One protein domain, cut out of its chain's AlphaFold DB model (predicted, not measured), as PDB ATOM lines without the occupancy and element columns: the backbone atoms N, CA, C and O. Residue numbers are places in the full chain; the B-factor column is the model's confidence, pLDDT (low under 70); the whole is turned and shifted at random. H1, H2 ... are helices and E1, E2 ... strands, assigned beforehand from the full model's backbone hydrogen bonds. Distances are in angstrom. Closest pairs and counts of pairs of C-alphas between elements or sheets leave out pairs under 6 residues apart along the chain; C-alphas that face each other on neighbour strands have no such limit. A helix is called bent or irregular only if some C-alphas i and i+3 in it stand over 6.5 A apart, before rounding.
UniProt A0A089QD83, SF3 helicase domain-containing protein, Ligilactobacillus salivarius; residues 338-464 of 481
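What this domain is: This is residues 338 to 464 of the 481 residues of the protein "SF3 helicase domain-containing protein" of Ligilactobacillus salivarius (UniProt A0A089QD83). A two-stranded hairpin, E1 and E2, with E2 sharply bent, lies between two groups of helices: H1, H3 and H4 in a crossed cluster at one end of the domain, and H5 with H6 at the other. The short helix H2 lies near the middle, and a second, smaller hairpin, E3 and E4, lies off to one side, away from E1 and E2. The printed part has 127 residues with six named helices and four named strands, in the order H1, H2, H3, H4, E1, E2, H5, E3, E4, H6; the two sheets, E1 - E2 and E3 - E4, are both antiparallel. The class is mixed, helices and strands. The whole is compact, with a radius of gyration of the C-alphas of 14.1 A, and its outline is rounded, spanning 38 by 35 by 28 A.

Where its parts are: E1 covers residues 394 to 400, 16.9 A from first to last C-alpha, and begins with C-alpha 394 at (102.246, 192.497, 229.335). E2 covers residues 403 to 410, 16.8 A, and bends by 78 degrees at residue 407. H5 follows as residues 416 to 426, 15.4 A long. Before E1 come H4, residues 381 to 390, 14.3 A, and H3, residues 363 to 373, 15.3 A. H2 is residues 355 to 358. H1 is residues 341 to 349, 11.9 A, with C-alpha 341 at (98.691, 177.815, 213.920). After H5 come E3, residues 437 to 439, and E4, residues 444 to 447. H6, residues 456 to 464, is 11.5 A long and ends with C-alpha 464 at (91.789, 207.670, 219.457).

How they stand to each other: E1 and E2 form a hairpin, antiparallel at 151 degrees between their directions; N 394 and O 410 are 2.9 A apart, and N 405 and O 398 are 2.8 A apart, both within hydrogen-bond range. H5 comes closest to E2 at the C-alphas of Cys 410 and Thr 417, 5.4 A apart. H3 comes closest to E2 at the C-alphas of Thr 363 and Lys 407, 6.0 A apart. H4 and E2 are near each other, with 5 pairs of C-alphas within 10 A. The closest C-alphas of H2 and E2 are those of Phe 358 and Ile 409, 6.4 A apart. H3 and H4 touch, with the C-alphas of Phe 367 and Tyr 381 closest at 6.7 A, and are only just about perpendicular at 73 degrees. H1 and H3 only just touch, with 3 pairs of C-alphas within 8 A, the closest being Phe 346 and Tyr 370 at 6.7 A; they are about perpendicular at 90 degrees. H5 and H6 only just touch, with 3 such pairs, the closest being Lys 420 and Leu 459 at 7.5 A; they run opposite ways at a tilt of 36 degrees, only just steep. The packing of these three helix pairs is mostly crossed, with no pair at a shallow tilt. E3 and E4 form the other hairpin, antiparallel at 139 degrees, with N 439 and O 444 within hydrogen-bond range at 2.8 A. Both are apart from E1 and E2. In H1, H3, H4, H5 and H6 every O i to N i+4 pair is within hydrogen-bond range; H2 is too short for such a pair.

The domain as a whole: The two C-alphas farthest apart are those of Tyr 377 and Lys 462, 41.1 A. The printed part has no cut, and no link is long. The mean pLDDT of the printed part is 74.3, and 44 residues are under 70, among them residues 375 to 379, 412 to 416 and 436 to 458; E4 has a mean of 58 and E3 of 59.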
ATOM      1  N   ARG A 338     104.835 184.715 214.046       54.12
ATOM      2  CA  ARG A 338     105.479 183.815 215.005       54.12
ATOM      3  C   ARG A 338     104.476 183.103 215.921       54.12
ATOM      4  O   ARG A 338     104.898 182.315 216.767       54.12
ATOM      5  N   LEU A 339     103.181 183.400 215.800       64.38
ATOM      6  CA  LEU A 339     102.141 182.695 216.542       64.38
ATOM      7  C   LEU A 339     101.964 181.297 215.956       64.38
ATOM      8  O   LEU A 339     102.036 181.103 214.746       64.38
ATOM      9  N   SER A 340     101.727 180.316 216.818       66.50
ATOM     10  CA  SER A 340     101.422 178.959 216.371       66.50
ATOM     11  C   SER A 340     100.082 178.920 215.635       66.50
ATOM     12  O   SER A 340      99.146 179.624 216.024       66.50
ATOM     13  N   ASP A 341      99.949 178.027 214.652       67.94
ATOM     14  CA  ASP A 341      98.691 177.815 213.920       67.94
ATOM     15  C   ASP A 341      97.516 177.579 214.872       67.94
ATOM     16  O   ASP A 341      96.456 178.173 214.721       67.94
ATOM     17  N   SER A 342      97.730 176.793 215.934       72.31
ATOM     18  CA  SER A 342      96.706 176.527 216.951       72.31
ATOM     19  C   SER A 342      96.216 177.791 217.671       72.31
ATOM     20  O   SER A 342      95.031 177.914 217.973       72.31
ATOM     21  N   PHE A 343      97.115 178.740 217.941       80.31
ATOM     22  CA  PHE A 343      96.773 180.010 218.567       80.31
ATOM     23  C   PHE A 343      96.087 180.936 217.568       80.31
ATOM     24  O   PHE A 343      95.088 181.546 217.920       80.31
ATOM     25  N   LEU A 344      96.527 180.968 216.307       73.56
ATOM     26  CA  LEU A 344      95.842 181.704 215.240       73.56
ATOM     27  C   LEU A 344      94.417 181.186 215.002       73.56
ATOM     28  O   LEU A 344      93.485 181.981 214.943       73.56
ATOM     29  N   THR A 345      94.224 179.867 214.931       78.50
ATOM     30  CA  THR A 345      92.893 179.251 214.837       78.50
ATOM     31  C   THR A 345      92.037 179.600 216.048       78.50
ATOM     32  O   THR A 345      90.845 179.852 215.896       78.50
ATOM     33  N   PHE A 346      92.626 179.659 217.248       85.38
ATOM     34  CA  PHE A 346      91.927 180.161 218.427       85.38
ATOM     35  C   PHE A 346      91.497 181.623 218.249       85.38
ATOM     36  O   PHE A 346      90.324 181.909 218.464       85.38
ATOM     37  N   LEU A 347      92.381 182.525 217.805       83.94
ATOM     38  CA  LEU A 347      92.016 183.927 217.558       83.94
ATOM     39  C   LEU A 347      90.826 184.033 216.600       83.94
ATOM     40  O   LEU A 347      89.838 184.681 216.925       83.94
ATOM     41  N   GLU A 348      90.880 183.332 215.469       78.38
ATOM     42  CA  GLU A 348      89.825 183.374 214.453       78.38
ATOM     43  C   GLU A 348      88.510 182.757 214.902       78.38
ATOM     44  O   GLU A 348      87.447 183.343 214.707       78.38
ATOM     45  N   LYS A 349      88.565 181.574 215.522       80.12
ATOM     46  CA  LYS A 349      87.379 180.877 216.036       80.12
ATOM     47  C   LYS A 349      86.631 181.733 217.051       80.12
ATOM     48  O   LYS A 349      85.406 181.635 217.151       80.12
ATOM     49  N   ASN A 350      87.381 182.548 217.788       80.75
ATOM     50  CA  ASN A 350      86.863 183.448 218.798       80.75
ATOM     51  C   ASN A 350      86.741 184.892 218.279       80.75
ATOM     52  O   ASN A 350      86.645 185.780 219.114       80.75
ATOM     53  N   GLU A 351      86.810 185.125 216.959       76.75
ATOM     54  CA  GLU A 351      86.703 186.429 216.268       76.75
ATOM     55  C   GLU A 351      87.562 187.554 216.888       76.75
ATOM     56  O   GLU A 351      87.284 188.741 216.730       76.75
ATOM     57  N   ILE A 352      88.634 187.189 217.598       82.69
ATOM     58  CA  ILE A 352      89.511 188.121 218.300       82.69
ATOM     59  C   ILE A 352      90.317 188.868 217.250       82.69
ATOM     60  O   ILE A 352      91.253 188.334 216.651       82.69
ATOM     61  N   ALA A 353      89.930 190.117 217.035       76.25
ATOM     62  CA  ALA A 353      90.424 190.908 215.932       76.25
ATOM     63  C   ALA A 353      91.516 191.882 216.358       76.25
ATOM     64  O   ALA A 353      92.200 192.353 215.467       76.25
ATOM     65  N   ALA A 354      91.727 192.182 217.648       76.31
ATOM     66  CA  ALA A 354      92.770 193.118 218.093       76.31
ATOM     67  C   ALA A 354      93.392 192.755 219.463       76.31
ATOM     68  O   ALA A 354      92.756 192.081 220.277       76.31
ATOM     69  N   PRO A 355      94.604 193.259 219.800       78.62
ATOM     70  CA  PRO A 355      95.227 193.035 221.114       78.62
ATOM     71  C   PRO A 355      94.357 193.499 222.287       78.62
ATOM     72  O   PRO A 355      94.408 192.926 223.377       78.62
ATOM     73  N   TYR A 356      93.553 194.542 222.067       79.12
ATOM     74  CA  TYR A 356      92.646 195.089 223.066       79.12
ATOM     75  C   TYR A 356      91.643 194.067 223.612       79.12
ATOM     76  O   TYR A 356      91.300 194.136 224.798       79.12
ATOM     77  N   ASP A 357      91.199 193.110 222.795       80.25
ATOM     78  CA  ASP A 357      90.191 192.124 223.194       80.25
ATOM     79  C   ASP A 357      90.668 191.293 224.394       80.25
ATOM     80  O   ASP A 357      89.877 190.959 225.271       80.25
ATOM     81  N   PHE A 358      91.982 191.098 224.528       83.00
ATOM     82  CA  PHE A 358      92.594 190.382 225.646       83.00
ATOM     83  C   PHE A 358      92.770 191.195 226.925       83.00
ATOM     84  O   PHE A 358      92.909 190.627 228.009       83.00
ATOM     85  N   ILE A 359      92.830 192.524 226.825       84.12
ATOM     86  CA  ILE A 359      93.196 193.375 227.961       84.12
ATOM     87  C   ILE A 359      92.199 193.165 229.104       84.12
ATOM     88  O   ILE A 359      90.993 193.095 228.879       84.12
ATOM     89  N   GLY A 360      92.702 193.092 230.335       83.06
ATOM     90  CA  GLY A 360      91.884 192.926 231.535       83.06
ATOM     91  C   GLY A 360      91.551 191.475 231.882       83.06
ATOM     92  O   GLY A 360      91.137 191.237 233.010       83.06
ATOM     93  N   MET A 361      91.799 190.512 230.990       87.50
ATOM     94  CA  MET A 361      91.602 189.088 231.279       87.50
ATOM     95  C   MET A 361      92.752 188.499 232.093       87.50
ATOM     96  O   MET A 361      93.914 188.900 231.964       87.50
ATOM     97  N   GLN A 362      92.449 187.478 232.885       88.94
ATOM     98  CA  GLN A 362      93.443 186.652 233.544       88.94
ATOM     99  C   GLN A 362      93.952 185.570 232.582       88.94
ATOM    100  O   GLN A 362      93.196 184.751 232.061       88.94
ATOM    101  N   THR A 363      95.269 185.534 232.369       89.75
ATOM    102  CA  THR A 363      95.883 184.618 231.389       89.75
ATOM    103  C   THR A 363      95.632 183.139 231.647       89.75
ATOM    104  O   THR A 363      95.527 182.380 230.691       89.75
ATOM    105  N   ILE A 364      95.571 182.708 232.911       88.00
ATOM    106  CA  ILE A 364      95.359 181.292 233.241       88.00
ATOM    107  C   ILE A 364      93.964 180.825 232.825       88.00
ATOM    108  O   ILE A 364      93.826 179.747 232.258       88.00
ATOM    109  N   LYS A 365      92.949 181.674 233.003       88.12
ATOM    110  CA  LYS A 365      91.580 181.381 232.588       88.12
ATOM    111  C   LYS A 365      91.445 181.356 231.076       88.12
ATOM    112  O   LYS A 365      90.881 180.419 230.522       88.12
ATOM    113  N   LEU A 366      92.054 182.322 230.393       88.88
ATOM    114  CA  LEU A 366      92.095 182.319 228.933       88.88
ATOM    115  C   LEU A 366      92.797 181.063 228.377       88.88
ATOM    116  O   LEU A 366      92.363 180.503 227.373       88.88
ATOM    117  N   PHE A 367      93.850 180.591 229.050       88.69
ATOM    118  CA  PHE A 367      94.551 179.363 228.677       88.69
ATOM    119  C   PHE A 367      93.686 178.104 228.841       88.69
ATOM    120  O   PHE A 367      93.736 177.223 227.983       88.69
ATOM    121  N   GLU A 368      92.878 178.015 229.903       86.75
ATOM    122  CA  GLU A 368      91.920 176.914 230.098       86.75
ATOM    123  C   GLU A 368      90.932 176.831 228.923       86.75
ATOM    124  O   GLU A 368      90.737 175.753 228.357       86.75
ATOM    125  N   VAL A 369      90.391 177.977 228.489       85.69
ATOM    126  CA  VAL A 369      89.495 178.064 227.323       85.69
ATOM    127  C   VAL A 369      90.217 177.657 226.036       85.69
ATOM    128  O   VAL A 369      89.704 176.840 225.271       85.69
ATOM    129  N   TYR A 370      91.426 178.172 225.809       85.94
ATOM    130  CA  TYR A 370      92.253 177.810 224.656       85.94
ATOM    131  C   TYR A 370      92.512 176.294 224.583       85.94
ATOM    132  O   TYR A 370      92.290 175.673 223.542       85.94
ATOM    133  N   LYS A 371      92.887 175.662 225.704       84.44
ATOM    134  CA  LYS A 371      93.153 174.217 225.772       84.44
ATOM    135  C   LYS A 371      91.920 173.383 225.419       84.44
ATOM    136  O   LYS A 371      92.043 172.390 224.708       84.44
ATOM    137  N   GLN A 372      90.741 173.793 225.886       81.50
ATOM    138  CA  GLN A 372      89.479 173.105 225.595       81.50
ATOM    139  C   GLN A 372      89.017 173.248 224.140       81.50
ATOM    140  O   GLN A 372      88.223 172.435 223.679       81.50
ATOM    141  N   GLN A 373      89.420 174.311 223.441       79.31
ATOM    142  CA  GLN A 373      88.912 174.616 222.101       79.31
ATOM    143  C   GLN A 373      89.813 174.149 220.955       79.31
ATOM    144  O   GLN A 373      89.324 174.083 219.823       79.31
ATOM    145  N   CYS A 374      91.092 173.895 221.234       70.06
ATOM    146  CA  CYS A 374      92.107 173.557 220.238       70.06
ATOM    147  C   CYS A 374      92.488 172.066 220.213       70.06
ATOM    148  O   CYS A 374      93.403 171.721 219.473       70.06
ATOM    149  N   ASP A 375      91.855 171.210 221.032       62.22
ATOM    150  CA  ASP A 375      92.107 169.756 221.153       62.22
ATOM    151  C   ASP A 375      93.597 169.362 221.245       62.22
ATOM    152  O   ASP A 375      94.011 168.248 220.920       62.22
ATOM    153  N   SER A 376      94.441 170.287 221.709       57.06
ATOM    154  CA  SER A 376      95.890 170.127 221.708       57.06
ATOM    155  C   SER A 376      96.366 169.751 223.108       57.06
ATOM    156  O   SER A 376      96.593 170.600 223.972       57.06
ATOM    157  N   TYR A 377      96.509 168.446 223.343       52.34
ATOM    158  CA  TYR A 377      96.877 167.879 224.647       52.34
ATOM    159  C   TYR A 377      98.283 168.284 225.143       52.34
ATOM    160  O   TYR A 377      98.562 168.143 226.333       52.34
ATOM    161  N   ASN A 378      99.134 168.853 224.278       59.31
ATOM    162  CA  ASN A 378     100.553 169.121 224.557       59.31
ATOM    163  C   ASN A 378     100.935 170.608 224.692       59.31
ATOM    164  O   ASN A 378     102.121 170.918 224.830       59.31
ATOM    165  N   VAL A 379      99.987 171.555 224.662       65.31
ATOM    166  CA  VAL A 379     100.350 172.980 224.790       65.31
ATOM    167  C   VAL A 379     100.568 173.351 226.256       65.31
ATOM    168  O   VAL A 379      99.703 173.133 227.103       65.31
ATOM    169  N   SER A 380     101.731 173.931 226.568       78.06
ATOM    170  CA  SER A 380     102.061 174.395 227.919       78.06
ATOM    171  C   SER A 380     101.576 175.826 228.167       78.06
ATOM    172  O   SER A 380     101.610 176.674 227.271       78.06
ATOM    173  N   TYR A 381     101.211 176.129 229.418       79.94
ATOM    174  CA  TYR A 381     100.830 177.485 229.837       79.94
ATOM    175  C   TYR A 381     101.929 178.514 229.527       79.94
ATOM    176  O   TYR A 381     101.634 179.626 229.107       79.94
ATOM    177  N   ARG A 382     103.205 178.121 229.658       74.94
ATOM    178  CA  ARG A 382     104.356 178.971 229.318       74.94
ATOM    179  C   ARG A 382     104.397 179.320 227.828       74.94
ATOM    180  O   ARG A 382     104.595 180.478 227.484       74.94
ATOM    181  N   SER A 383     104.188 178.335 226.953       70.94
ATOM    182  CA  SER A 383     104.139 178.561 225.502       70.94
ATOM    183  C   SER A 383     102.989 179.500 225.122       70.94
ATOM    184  O   SER A 383     103.161 180.417 224.323       70.94
ATOM    185  N   PHE A 384     101.830 179.335 225.761       83.00
ATOM    186  CA  PHE A 384     100.682 180.215 225.566       83.00
ATOM    187  C   PHE A 384     100.948 181.658 226.029       83.00
ATOM    188  O   PHE A 384     100.669 182.604 225.294       83.00
ATOM    189  N   THR A 385     101.536 181.855 227.215       82.00
ATOM    190  CA  THR A 385     101.866 183.204 227.701       82.00
ATOM    191  C   THR A 385     102.903 183.900 226.829       82.00
ATOM    192  O   THR A 385     102.768 185.095 226.588       82.00
ATOM    193  N   ASN A 386     103.879 183.157 226.296       73.62
ATOM    194  CA  ASN A 386     104.857 183.711 225.363       73.62
ATOM    195  C   ASN A 386     104.171 184.236 224.090       73.62
ATOM    196  O   ASN A 386     104.506 185.319 223.627       73.62
ATOM    197  N   GLN A 387     103.172 183.521 223.557       77.56
ATOM    198  CA  GLN A 387     102.409 183.966 222.382       77.56
ATOM    199  C   GLN A 387     101.610 185.256 222.646       77.56
ATOM    200  O   GLN A 387     101.554 186.129 221.783       77.56
ATOM    201  N   LEU A 388     101.062 185.434 223.853       80.19
ATOM    202  CA  LEU A 388     100.425 186.698 224.255       80.19
ATOM    203  C   LEU A 388     101.433 187.849 224.370       80.19
ATOM    204  O   LEU A 388     101.154 188.959 223.926       80.19
ATOM    205  N   GLU A 389     102.611 187.600 224.938       74.88
ATOM    206  CA  GLU A 389     103.669 188.612 225.054       74.88
ATOM    207  C   GLU A 389     104.239 189.008 223.690       74.88
ATOM    208  O   GLU A 389     104.541 190.179 223.459       74.88
ATOM    209  N   MET A 390     104.298 188.064 222.745       67.00
ATOM    210  CA  MET A 390     104.628 188.350 221.351       67.00
ATOM    211  C   MET A 390     103.643 189.363 220.764       67.00
ATOM    212  O   MET A 390     104.075 190.306 220.121       67.00
ATOM    213  N   LEU A 391     102.347 189.305 221.070       70.06
ATOM    214  CA  LEU A 391     101.391 190.337 220.637       70.06
ATOM    215  C   LEU A 391     101.638 191.746 221.232       70.06
ATOM    216  O   LEU A 391     100.870 192.665 220.953       70.06
ATOM    217  N   GLY A 392     102.693 191.947 222.032       68.06
ATOM    218  CA  GLY A 392     103.020 193.222 222.679       68.06
ATOM    219  C   GLY A 392     102.231 193.463 223.969       68.06
ATOM    220  O   GLY A 392     102.146 194.596 224.447       68.06
ATOM    221  N   LEU A 393     101.626 192.408 224.518       76.19
ATOM    222  CA  LEU A 393     100.868 192.446 225.763       76.19
ATOM    223  C   LEU A 393     101.784 192.141 226.952       76.19
ATOM    224  O   LEU A 393     102.728 191.366 226.855       76.19
ATOM    225  N   HIS A 394     101.480 192.721 228.109       82.12
ATOM    226  CA  HIS A 394     102.246 192.497 229.335       82.12
ATOM    227  C   HIS A 394     101.411 191.779 230.381       82.12
ATOM    228  O   HIS A 394     100.250 192.111 230.590       82.12
ATOM    229  N   LEU A 395     102.012 190.855 231.122       87.25
ATOM    230  CA  LEU A 395     101.321 190.120 232.177       87.25
ATOM    231  C   LEU A 395     101.703 190.706 233.537       87.25
ATOM    232  O   LEU A 395     102.847 190.592 233.968       87.25
ATOM    233  N   LYS A 396     100.761 191.361 234.226       88.12
ATOM    234  CA  LYS A 396     101.044 192.044 235.504       88.12
ATOM    235  C   LYS A 396     100.111 191.590 236.619       88.12
ATOM    236  O   LYS A 396      98.993 191.143 236.382       88.12
ATOM    237  N   ARG A 397     100.570 191.741 237.861       87.12
ATOM    238  CA  ARG A 397      99.705 191.666 239.044       87.12
ATOM    239  C   ARG A 397      98.828 192.919 239.102       87.12
ATOM    240  O   ARG A 397      99.332 194.026 238.901       87.12
ATOM    241  N   LYS A 398      97.534 192.756 239.377       85.94
ATOM    242  CA  LYS A 398      96.571 193.860 239.496       85.94
ATOM    243  C   LYS A 398      95.714 193.700 240.744       85.94
ATOM    244  O   LYS A 398      95.268 192.600 241.049       85.94
ATOM    245  N   ASN A 399      95.477 194.812 241.434       85.50
ATOM    246  CA  ASN A 399      94.519 194.893 242.532       85.50
ATOM    247  C   ASN A 399      93.237 195.524 241.998       85.50
ATOM    248  O   ASN A 399      93.281 196.625 241.443       85.50
ATOM    249  N   PHE A 400      92.121 194.817 242.124       82.00
ATOM    250  CA  PHE A 400      90.852 195.225 241.544       82.00
ATOM    251  C   PHE A 400      89.674 194.674 242.357       82.00
ATOM    252  O   PHE A 400      89.706 193.519 242.768       82.00
ATOM    253  N   GLY A 401      88.666 195.505 242.650       76.62
ATOM    254  CA  GLY A 401      87.497 195.087 243.446       76.62
ATOM    255  C   GLY A 401      87.834 194.492 244.824       76.62
ATOM    256  O   GLY A 401      87.177 193.556 245.259       76.62
ATOM    257  N   GLY A 402      88.904 194.964 245.479       82.31
ATOM    258  CA  GLY A 402      89.365 194.428 246.769       82.31
ATOM    259  C   GLY A 402      90.110 193.086 246.696       82.31
ATOM    260  O   GLY A 402      90.512 192.564 247.731       82.31
ATOM    261  N   LYS A 403      90.339 192.536 245.496       85.25
ATOM    262  CA  LYS A 403      91.057 191.272 245.265       85.25
ATOM    263  C   LYS A 403      92.345 191.493 244.468       85.25
ATOM    264  O   LYS A 403      92.475 192.459 243.710       85.25
ATOM    265  N   THR A 404      93.305 190.583 244.623       87.94
ATOM    266  CA  THR A 404      94.567 190.586 243.869       87.94
ATOM    267  C   THR A 404      94.558 189.491 242.811       87.94
ATOM    268  O   THR A 404      94.464 188.310 243.129       87.94
ATOM    269  N   TYR A 405      94.758 189.883 241.556       88.38
ATOM    270  CA  TYR A 405      94.813 188.999 240.398       88.38
ATOM    271  C   TYR A 405      96.248 188.914 239.868       88.38
ATOM    272  O   TYR A 405      96.917 189.935 239.676       88.38
ATOM    273  N   GLN A 406      96.745 187.697 239.629       88.56
ATOM    274  CA  GLN A 406      98.065 187.474 239.024       88.56
ATOM    275  C   GLN A 406      97.962 187.405 237.500       88.56
ATOM    276  O   GLN A 406      96.982 186.892 236.970       88.56
ATOM    277  N   LYS A 407      99.011 187.872 236.806       88.56
ATOM    278  CA  LYS A 407      99.162 187.767 235.341       88.56
ATOM    279  C   LYS A 407      97.897 188.176 234.565       88.56
ATOM    280  O   LYS A 407      97.443 187.460 233.669       88.56
ATOM    281  N   VAL A 408      97.350 189.336 234.923       89.69
ATOM    282  CA  VAL A 408      96.307 190.024 234.157       89.69
ATOM    283  C   VAL A 408      96.947 190.634 232.917       89.69
ATOM    284  O   VAL A 408      98.005 191.270 233.009       89.69
ATOM    285  N   ILE A 409      96.312 190.433 231.767       88.69
ATOM    286  CA  ILE A 409      96.784 190.927 230.479       88.69
ATOM    287  C   ILE A 409      96.642 192.446 230.448       88.69
ATOM    288  O   ILE A 409      95.565 193.013 230.641       88.69
ATOM    289  N   CYS A 410      97.762 193.110 230.213       79.12
ATOM    290  CA  CYS A 410      97.895 194.549 230.225       79.12
ATOM    291  C   CYS A 410      98.394 195.071 228.883       79.12
ATOM    292  O   CYS A 410      99.159 194.429 228.166       79.12
ATOM    293  N   ALA A 411      98.011 196.310 228.626       70.25
ATOM    294  CA  ALA A 411      98.594 197.169 227.628       70.25
ATOM    295  C   ALA A 411     100.040 197.562 227.974       70.25
ATOM    296  O   ALA A 411     100.412 197.617 229.150       70.25
ATOM    297  N   ASN A 412     100.821 197.934 226.955       65.06
ATOM    298  CA  ASN A 412     102.050 198.715 227.130       65.06
ATOM    299  C   ASN A 412     101.747 200.172 227.568       65.06
ATOM    300  O   ASN A 412     102.559 200.820 228.219       65.06
ATOM    301  N   SER A 413     100.526 200.661 227.311       60.34
ATOM    302  CA  SER A 413      99.996 201.908 227.878       60.34
ATOM    303  C   SER A 413      99.623 201.753 229.359       60.34
ATOM    304  O   SER A 413      98.972 200.789 229.772       60.34
ATOM    305  N   THR A 414      99.989 202.739 230.183       56.12
ATOM    306  CA  THR A 414      99.734 202.731 231.635       56.12
ATOM    307  C   THR A 414      98.258 202.916 232.001       56.12
ATOM    308  O   THR A 414      97.854 202.529 233.101       56.12
ATOM    309  N   GLN A 415      97.439 203.467 231.098       58.75
ATOM    310  CA  GLN A 415      96.052 203.841 231.393       58.75
ATOM    311  C   GLN A 415      95.008 202.846 230.863       58.75
ATOM    312  O   GLN A 415      94.014 202.605 231.552       58.75
ATOM    313  N   LEU A 416      95.229 202.224 229.697       66.94
ATOM    314  CA  LEU A 416      94.181 201.476 228.985       66.94
ATOM    315  C   LEU A 416      93.670 200.251 229.760       66.94
ATOM    316  O   LEU A 416      92.469 200.003 229.817       66.94
ATOM    317  N   THR A 417      94.553 199.514 230.440       73.50
ATOM    318  CA  THR A 417      94.133 198.351 231.245       73.50
ATOM    319  C   THR A 417      93.359 198.748 232.491       73.50
ATOM    320  O   THR A 417      92.356 198.122 232.807       73.50
ATOM    321  N   SER A 418      93.794 199.789 233.202       75.56
ATOM    322  CA  SER A 418      93.092 200.246 234.406       75.56
ATOM    323  C   SER A 418      91.726 200.847 234.066       75.56
ATOM    324  O   SER A 418      90.786 200.679 234.837       75.56
ATOM    325  N   ALA A 419      91.606 201.512 232.914       76.50
ATOM    326  CA  ALA A 419      90.342 202.031 232.407       76.50
ATOM    327  C   ALA A 419      89.381 200.906 231.987       76.50
ATOM    328  O   ALA A 419      88.238 200.908 232.436       76.50
ATOM    329  N   LYS A 420      89.856 199.911 231.220       79.12
ATOM    330  CA  LYS A 420      89.043 198.744 230.834       79.12
ATOM    331  C   LYS A 420      88.558 197.958 232.045       79.12
ATOM    332  O   LYS A 420      87.384 197.626 232.107       79.12
ATOM    333  N   MET A 421      89.422 197.727 233.039       81.44
ATOM    334  CA  MET A 421      89.004 197.066 234.280       81.44
ATOM    335  C   MET A 421      87.880 197.846 234.976       81.44
ATOM    336  O   MET A 421      86.889 197.234 235.344       81.44
ATOM    337  N   LYS A 422      87.984 199.179 235.112       79.69
ATOM    338  CA  LYS A 422      86.913 199.997 235.716       79.69
ATOM    339  C   LYS A 422      85.581 199.832 234.986       79.69
ATOM    340  O   LYS A 422      84.608 199.510 235.647       79.69
ATOM    341  N   ILE A 423      85.576 199.957 233.659       76.62
ATOM    342  CA  ILE A 423      84.376 199.751 232.830       76.62
ATOM    343  C   ILE A 423      83.807 198.342 233.030       76.62
ATOM    344  O   ILE A 423      82.618 198.188 233.272       76.62
ATOM    345  N   MET A 424      84.657 197.307 233.016       77.06
ATOM    346  CA  MET A 424      84.219 195.926 233.248       77.06
ATOM    347  C   MET A 424      83.470 195.760 234.577       77.06
ATOM    348  O   MET A 424      82.468 195.062 234.594       77.06
ATOM    349  N   ARG A 425      83.907 196.404 235.666       79.94
ATOM    350  CA  ARG A 425      83.216 196.328 236.967       79.94
ATOM    351  C   ARG A 425      82.008 197.242 237.050       79.94
ATOM    352  O   ARG A 425      80.964 196.790 237.493       79.94
ATOM    353  N   ASP A 426      82.197 198.514 236.723       80.06
ATOM    354  CA  ASP A 426      81.221 199.565 237.016       80.06
ATOM    355  C   ASP A 426      80.019 199.469 236.075       80.06
ATOM    356  O   ASP A 426      78.887 199.640 236.517       80.06
ATOM    357  N   ASP A 427      80.261 199.113 234.812       72.56
ATOM    358  CA  ASP A 427      79.225 199.123 233.779       72.56
ATOM    359  C   ASP A 427      78.688 197.711 233.482       72.56
ATOM    360  O   ASP A 427      77.593 197.568 232.940       72.56
ATOM    361  N   PHE A 428      79.446 196.658 233.826       68.56
ATOM    362  CA  PHE A 428      79.118 195.276 233.444       68.56
ATOM    363  C   PHE A 428      79.225 194.236 234.575       68.56
ATOM    364  O   PHE A 428      78.943 193.066 234.329       68.56
ATOM    365  N   GLU A 429      79.631 194.618 235.792       74.06
ATOM    366  CA  GLU A 429      79.830 193.709 236.940       74.06
ATOM    367  C   GLU A 429      80.781 192.515 236.684       74.06
ATOM    368  O   GLU A 429      80.709 191.475 237.342       74.06
ATOM    369  N   VAL A 430      81.734 192.657 235.757       76.25
ATOM    370  CA  VAL A 430      82.665 191.594 235.347       76.25
ATOM    371  C   VAL A 430      84.069 191.756 235.942       76.25
ATOM    372  O   VAL A 430      84.599 192.859 236.093       76.25
ATOM    373  N   TYR A 431      84.718 190.622 236.226       81.06
ATOM    374  CA  TYR A 431      86.064 190.533 236.804       81.06
ATOM    375  C   TYR A 431      87.072 189.881 235.839       81.06
ATOM    376  O   TYR A 431      86.664 189.169 234.924       81.06
ATOM    377  N   PRO A 432      88.394 190.063 236.058       84.44
ATOM    378  CA  PRO A 432      89.442 189.503 235.194       84.44
ATOM    379  C   PRO A 432      89.379 187.990 234.941       84.44
ATOM    380  O   PRO A 432      89.887 187.524 233.924       84.44
ATOM    381  N   ASP A 433      88.785 187.220 235.851       80.44
ATOM    382  CA  ASP A 433      88.728 185.756 235.755       80.44
ATOM    383  C   ASP A 433      87.596 185.261 234.839       80.44
ATOM    384  O   ASP A 433      87.565 184.085 234.474       80.44
ATOM    385  N   CYS A 434      86.681 186.147 234.443       76.38
ATOM    386  CA  CYS A 434      85.594 185.822 233.536       76.38
ATOM    387  C   CYS A 434      86.094 185.931 232.089       76.38
ATOM    388  O   CYS A 434      86.357 187.021 231.593       76.38
ATOM    389  N   VAL A 435      86.233 184.790 231.420       73.50
ATOM    390  CA  VAL A 435      86.573 184.664 229.983       73.50
ATOM    391  C   VAL A 435      85.509 183.870 229.217       73.50
ATOM    392  O   VAL A 435      85.668 183.569 228.039       73.50
ATOM    393  N   GLU A 436      84.405 183.536 229.879       69.50
ATOM    394  CA  GLU A 436      83.232 182.884 229.298       69.50
ATOM    395  C   GLU A 436      82.105 183.906 229.131       69.50
ATOM    396  O   GLU A 436      82.023 184.880 229.883       69.50
ATOM    397  N   LYS A 437      81.239 183.703 228.135       62.16
ATOM    398  CA  LYS A 437      80.139 184.626 227.841       62.16
ATOM    399  C   LYS A 437      79.151 184.627 229.012       62.16
ATOM    400  O   LYS A 437      78.493 183.619 229.256       62.16
ATOM    401  N   TRP A 438      79.051 185.758 229.704       57.69
ATOM    402  CA  TRP A 438      78.105 185.982 230.796       57.69
ATOM    403  C   TRP A 438      76.780 186.525 230.248       57.69
ATOM    404  O   TRP A 438      76.774 187.520 229.520       57.69
ATOM    405  N   ASP A 439      75.668 185.864 230.565       57.53
ATOM    406  CA  ASP A 439      74.319 186.378 230.327       57.53
ATOM    407  C   ASP A 439      73.933 187.289 231.494       57.53
ATOM    408  O   ASP A 439      73.663 186.814 232.597       57.53
ATOM    409  N   SER A 440      73.898 188.602 231.271       55.03
ATOM    410  CA  SER A 440      73.498 189.550 232.316       55.03
ATOM    411  C   SER A 440      72.013 189.457 232.671       55.03
ATOM    412  O   SER A 440      71.637 189.809 233.786       55.03
ATOM    413  N   PHE A 441      71.168 188.967 231.758       56.38
ATOM    414  CA  PHE A 441      69.732 188.829 231.982       56.38
ATOM    415  C   PHE A 441      69.406 187.556 232.765       56.38
ATOM    416  O   PHE A 441      68.534 187.563 233.630       56.38
ATOM    417  N   LYS A 442      70.125 186.467 232.482       62.09
ATOM    418  CA  LYS A 442      69.951 185.179 233.172       62.09
ATOM    419  C   LYS A 442      70.873 184.980 234.375       62.09
ATOM    420  O   LYS A 442      70.690 184.015 235.106       62.09
ATOM    421  N   GLN A 443      71.839 185.878 234.583       63.53
ATOM    422  CA  GLN A 443      72.876 185.776 235.617       63.53
ATOM    423  C   GLN A 443      73.621 184.429 235.601       63.53
ATOM    424  O   GLN A 443      73.869 183.825 236.644       63.53
ATOM    425  N   GLU A 444      73.982 183.942 234.412       57.44
ATOM    426  CA  GLU A 444      74.695 182.671 234.249       57.44
ATOM    427  C   GLU A 444      75.705 182.713 233.090       57.44
ATOM    428  O   GLU A 444      75.624 183.546 232.184       57.44
ATOM    429  N   PHE A 445      76.677 181.795 233.098       61.25
ATOM    430  CA  PHE A 445      77.623 181.623 231.993       61.25
ATOM    431  C   PHE A 445      76.995 180.759 230.889       61.25
ATOM    432  O   PHE A 445      76.668 179.596 231.112       61.25
ATOM    433  N   ILE A 446      76.850 181.318 229.685       54.69
ATOM    434  CA  ILE A 446      76.082 180.723 228.570       54.69
ATOM    435  C   ILE A 446      76.924 180.311 227.354       54.69
ATOM    436  O   ILE A 446      76.367 179.882 226.342       54.69
ATOM    437  N   GLY A 447      78.256 180.414 227.384       58.66
ATOM    438  CA  GLY A 447      79.058 179.912 226.260       58.66
ATOM    439  C   GLY A 447      80.561 180.177 226.307       58.66
ATOM    440  O   GLY A 447      81.050 181.002 227.077       58.66
ATOM    441  N   ARG A 448      81.297 179.477 225.429       64.25
ATOM    442  CA  ARG A 448      82.749 179.636 225.228       64.25
ATOM    443  C   ARG A 448      83.050 180.863 224.347       64.25
ATOM    444  O   ARG A 448      82.231 181.218 223.501       64.25
ATOM    445  N   LEU A 449      84.194 181.508 224.603       61.56
ATOM    446  CA  LEU A 449      84.595 182.832 224.098       61.56
ATOM    447  C   LEU A 449      84.378 183.011 222.571       61.56
ATOM    448  O   LEU A 449      84.488 182.061 221.800       61.56
ATOM    449  N   LYS A 450      84.021 184.235 222.147       62.09
ATOM    450  CA  LYS A 450      83.889 184.622 220.727       62.09
ATOM    451  C   LYS A 450      84.101 186.102 220.382       62.09
ATOM    452  O   LYS A 450      84.050 186.427 219.219       62.09
ATOM    453  N   THR A 451      84.294 186.966 221.366       61.09
ATOM    454  CA  THR A 451      85.096 188.204 221.413       61.09
ATOM    455  C   THR A 451      84.764 188.833 222.761       61.09
ATOM    456  O   THR A 451      83.737 188.518 223.366       61.09
ATOM    457  N   TRP A 452      85.623 189.708 223.277       63.22
ATOM    458  CA  TRP A 452      85.386 190.370 224.562       63.22
ATOM    459  C   TRP A 452      85.447 191.885 224.394       63.22
ATOM    460  O   TRP A 452      86.415 192.550 224.774       63.22
ATOM    461  N   HIS A 453      84.401 192.431 223.777       62.03
ATOM    462  CA  HIS A 453      84.333 193.840 223.384       62.03
ATOM    463  C   HIS A 453      83.753 194.776 224.453       62.03
ATOM    464  O   HIS A 453      83.461 195.930 224.141       62.03
ATOM    465  N   HIS A 454      83.585 194.333 225.705       60.44
ATOM    466  CA  HIS A 454      83.070 195.205 226.766       60.44
ATOM    467  C   HIS A 454      83.901 196.497 226.865       60.44
ATOM    468  O   HIS A 454      85.116 196.458 227.099       60.44
ATOM    469  N   GLY A 455      83.247 197.638 226.626       60.34
ATOM    470  CA  GLY A 455      83.861 198.966 226.651       60.34
ATOM    471  C   GLY A 455      84.728 199.331 225.442       60.34
ATOM    472  O   GLY A 455      85.466 200.312 225.516       60.34
ATOM    473  N   PHE A 456      84.746 198.525 224.368       69.06
ATOM    474  CA  PHE A 456      85.599 198.774 223.196       69.06
ATOM    475  C   PHE A 456      85.278 200.110 222.530       69.06
ATOM    476  O   PHE A 456      86.197 200.884 222.287       69.06
ATOM    477  N   SER A 457      84.003 200.389 222.252       67.75
ATOM    478  CA  SER A 457      83.588 201.608 221.550       67.75
ATOM    479  C   SER A 457      83.916 202.860 222.367       67.75
ATOM    480  O   SER A 457      84.523 203.792 221.843       67.75
ATOM    481  N   GLU A 458      83.618 202.840 223.669       67.12
ATOM    482  CA  GLU A 458      83.876 203.950 224.586       67.12
ATOM    483  C   GLU A 458      85.378 204.202 224.772       67.12
ATOM    484  O   GLU A 458      85.833 205.350 224.800       67.12
ATOM    485  N   LEU A 459      86.186 203.140 224.885       70.81
ATOM    486  CA  LEU A 459      87.632 203.274 225.048       70.81
ATOM    487  C   LEU A 459      88.327 203.636 223.742       70.81
ATOM    488  O   LEU A 459      89.228 204.474 223.757       70.81
ATOM    489  N   LYS A 460      87.895 203.075 222.614       70.69
ATOM    490  CA  LYS A 460      88.408 203.449 221.297       70.69
ATOM    491  C   LYS A 460      88.207 204.944 221.058       70.69
ATOM    492  O   LYS A 460      89.179 205.639 220.796       70.69
ATOM    493  N   GLU A 461      87.001 205.474 221.265       69.75
ATOM    494  CA  GLU A 461      86.724 206.903 221.065       69.75
ATOM    495  C   GLU A 461      87.527 207.806 222.022       69.75
ATOM    496  O   GLU A 461      88.055 208.854 221.632       69.75
ATOM    497  N   LYS A 462      87.663 207.391 223.287       67.38
ATOM    498  CA  LYS A 462      88.396 208.144 224.312       67.38
ATOM    499  C   LYS A 462      89.901 208.207 224.049       67.38
ATOM    500  O   LYS A 462      90.531 209.210 224.388       67.38
ATOM    501  N   TYR A 463      90.481 207.154 223.476       66.31
ATOM    502  CA  TYR A 463      91.928 207.031 223.285       66.31
ATOM    503  C   TYR A 463      92.394 207.294 221.842       66.31
ATOM    504  O   TYR A 463      93.541 207.715 221.675       66.31
ATOM    505  N   ASP A 464      91.518 207.204 220.832       61.75
ATOM    506  CA  ASP A 464      91.789 207.670 219.457       61.75
ATOM    507  C   ASP A 464      92.165 209.164 219.442       61.75
ATOM    508  O   ASP A 464      93.071 209.583 218.718       61.75
TER     509      ASP A 464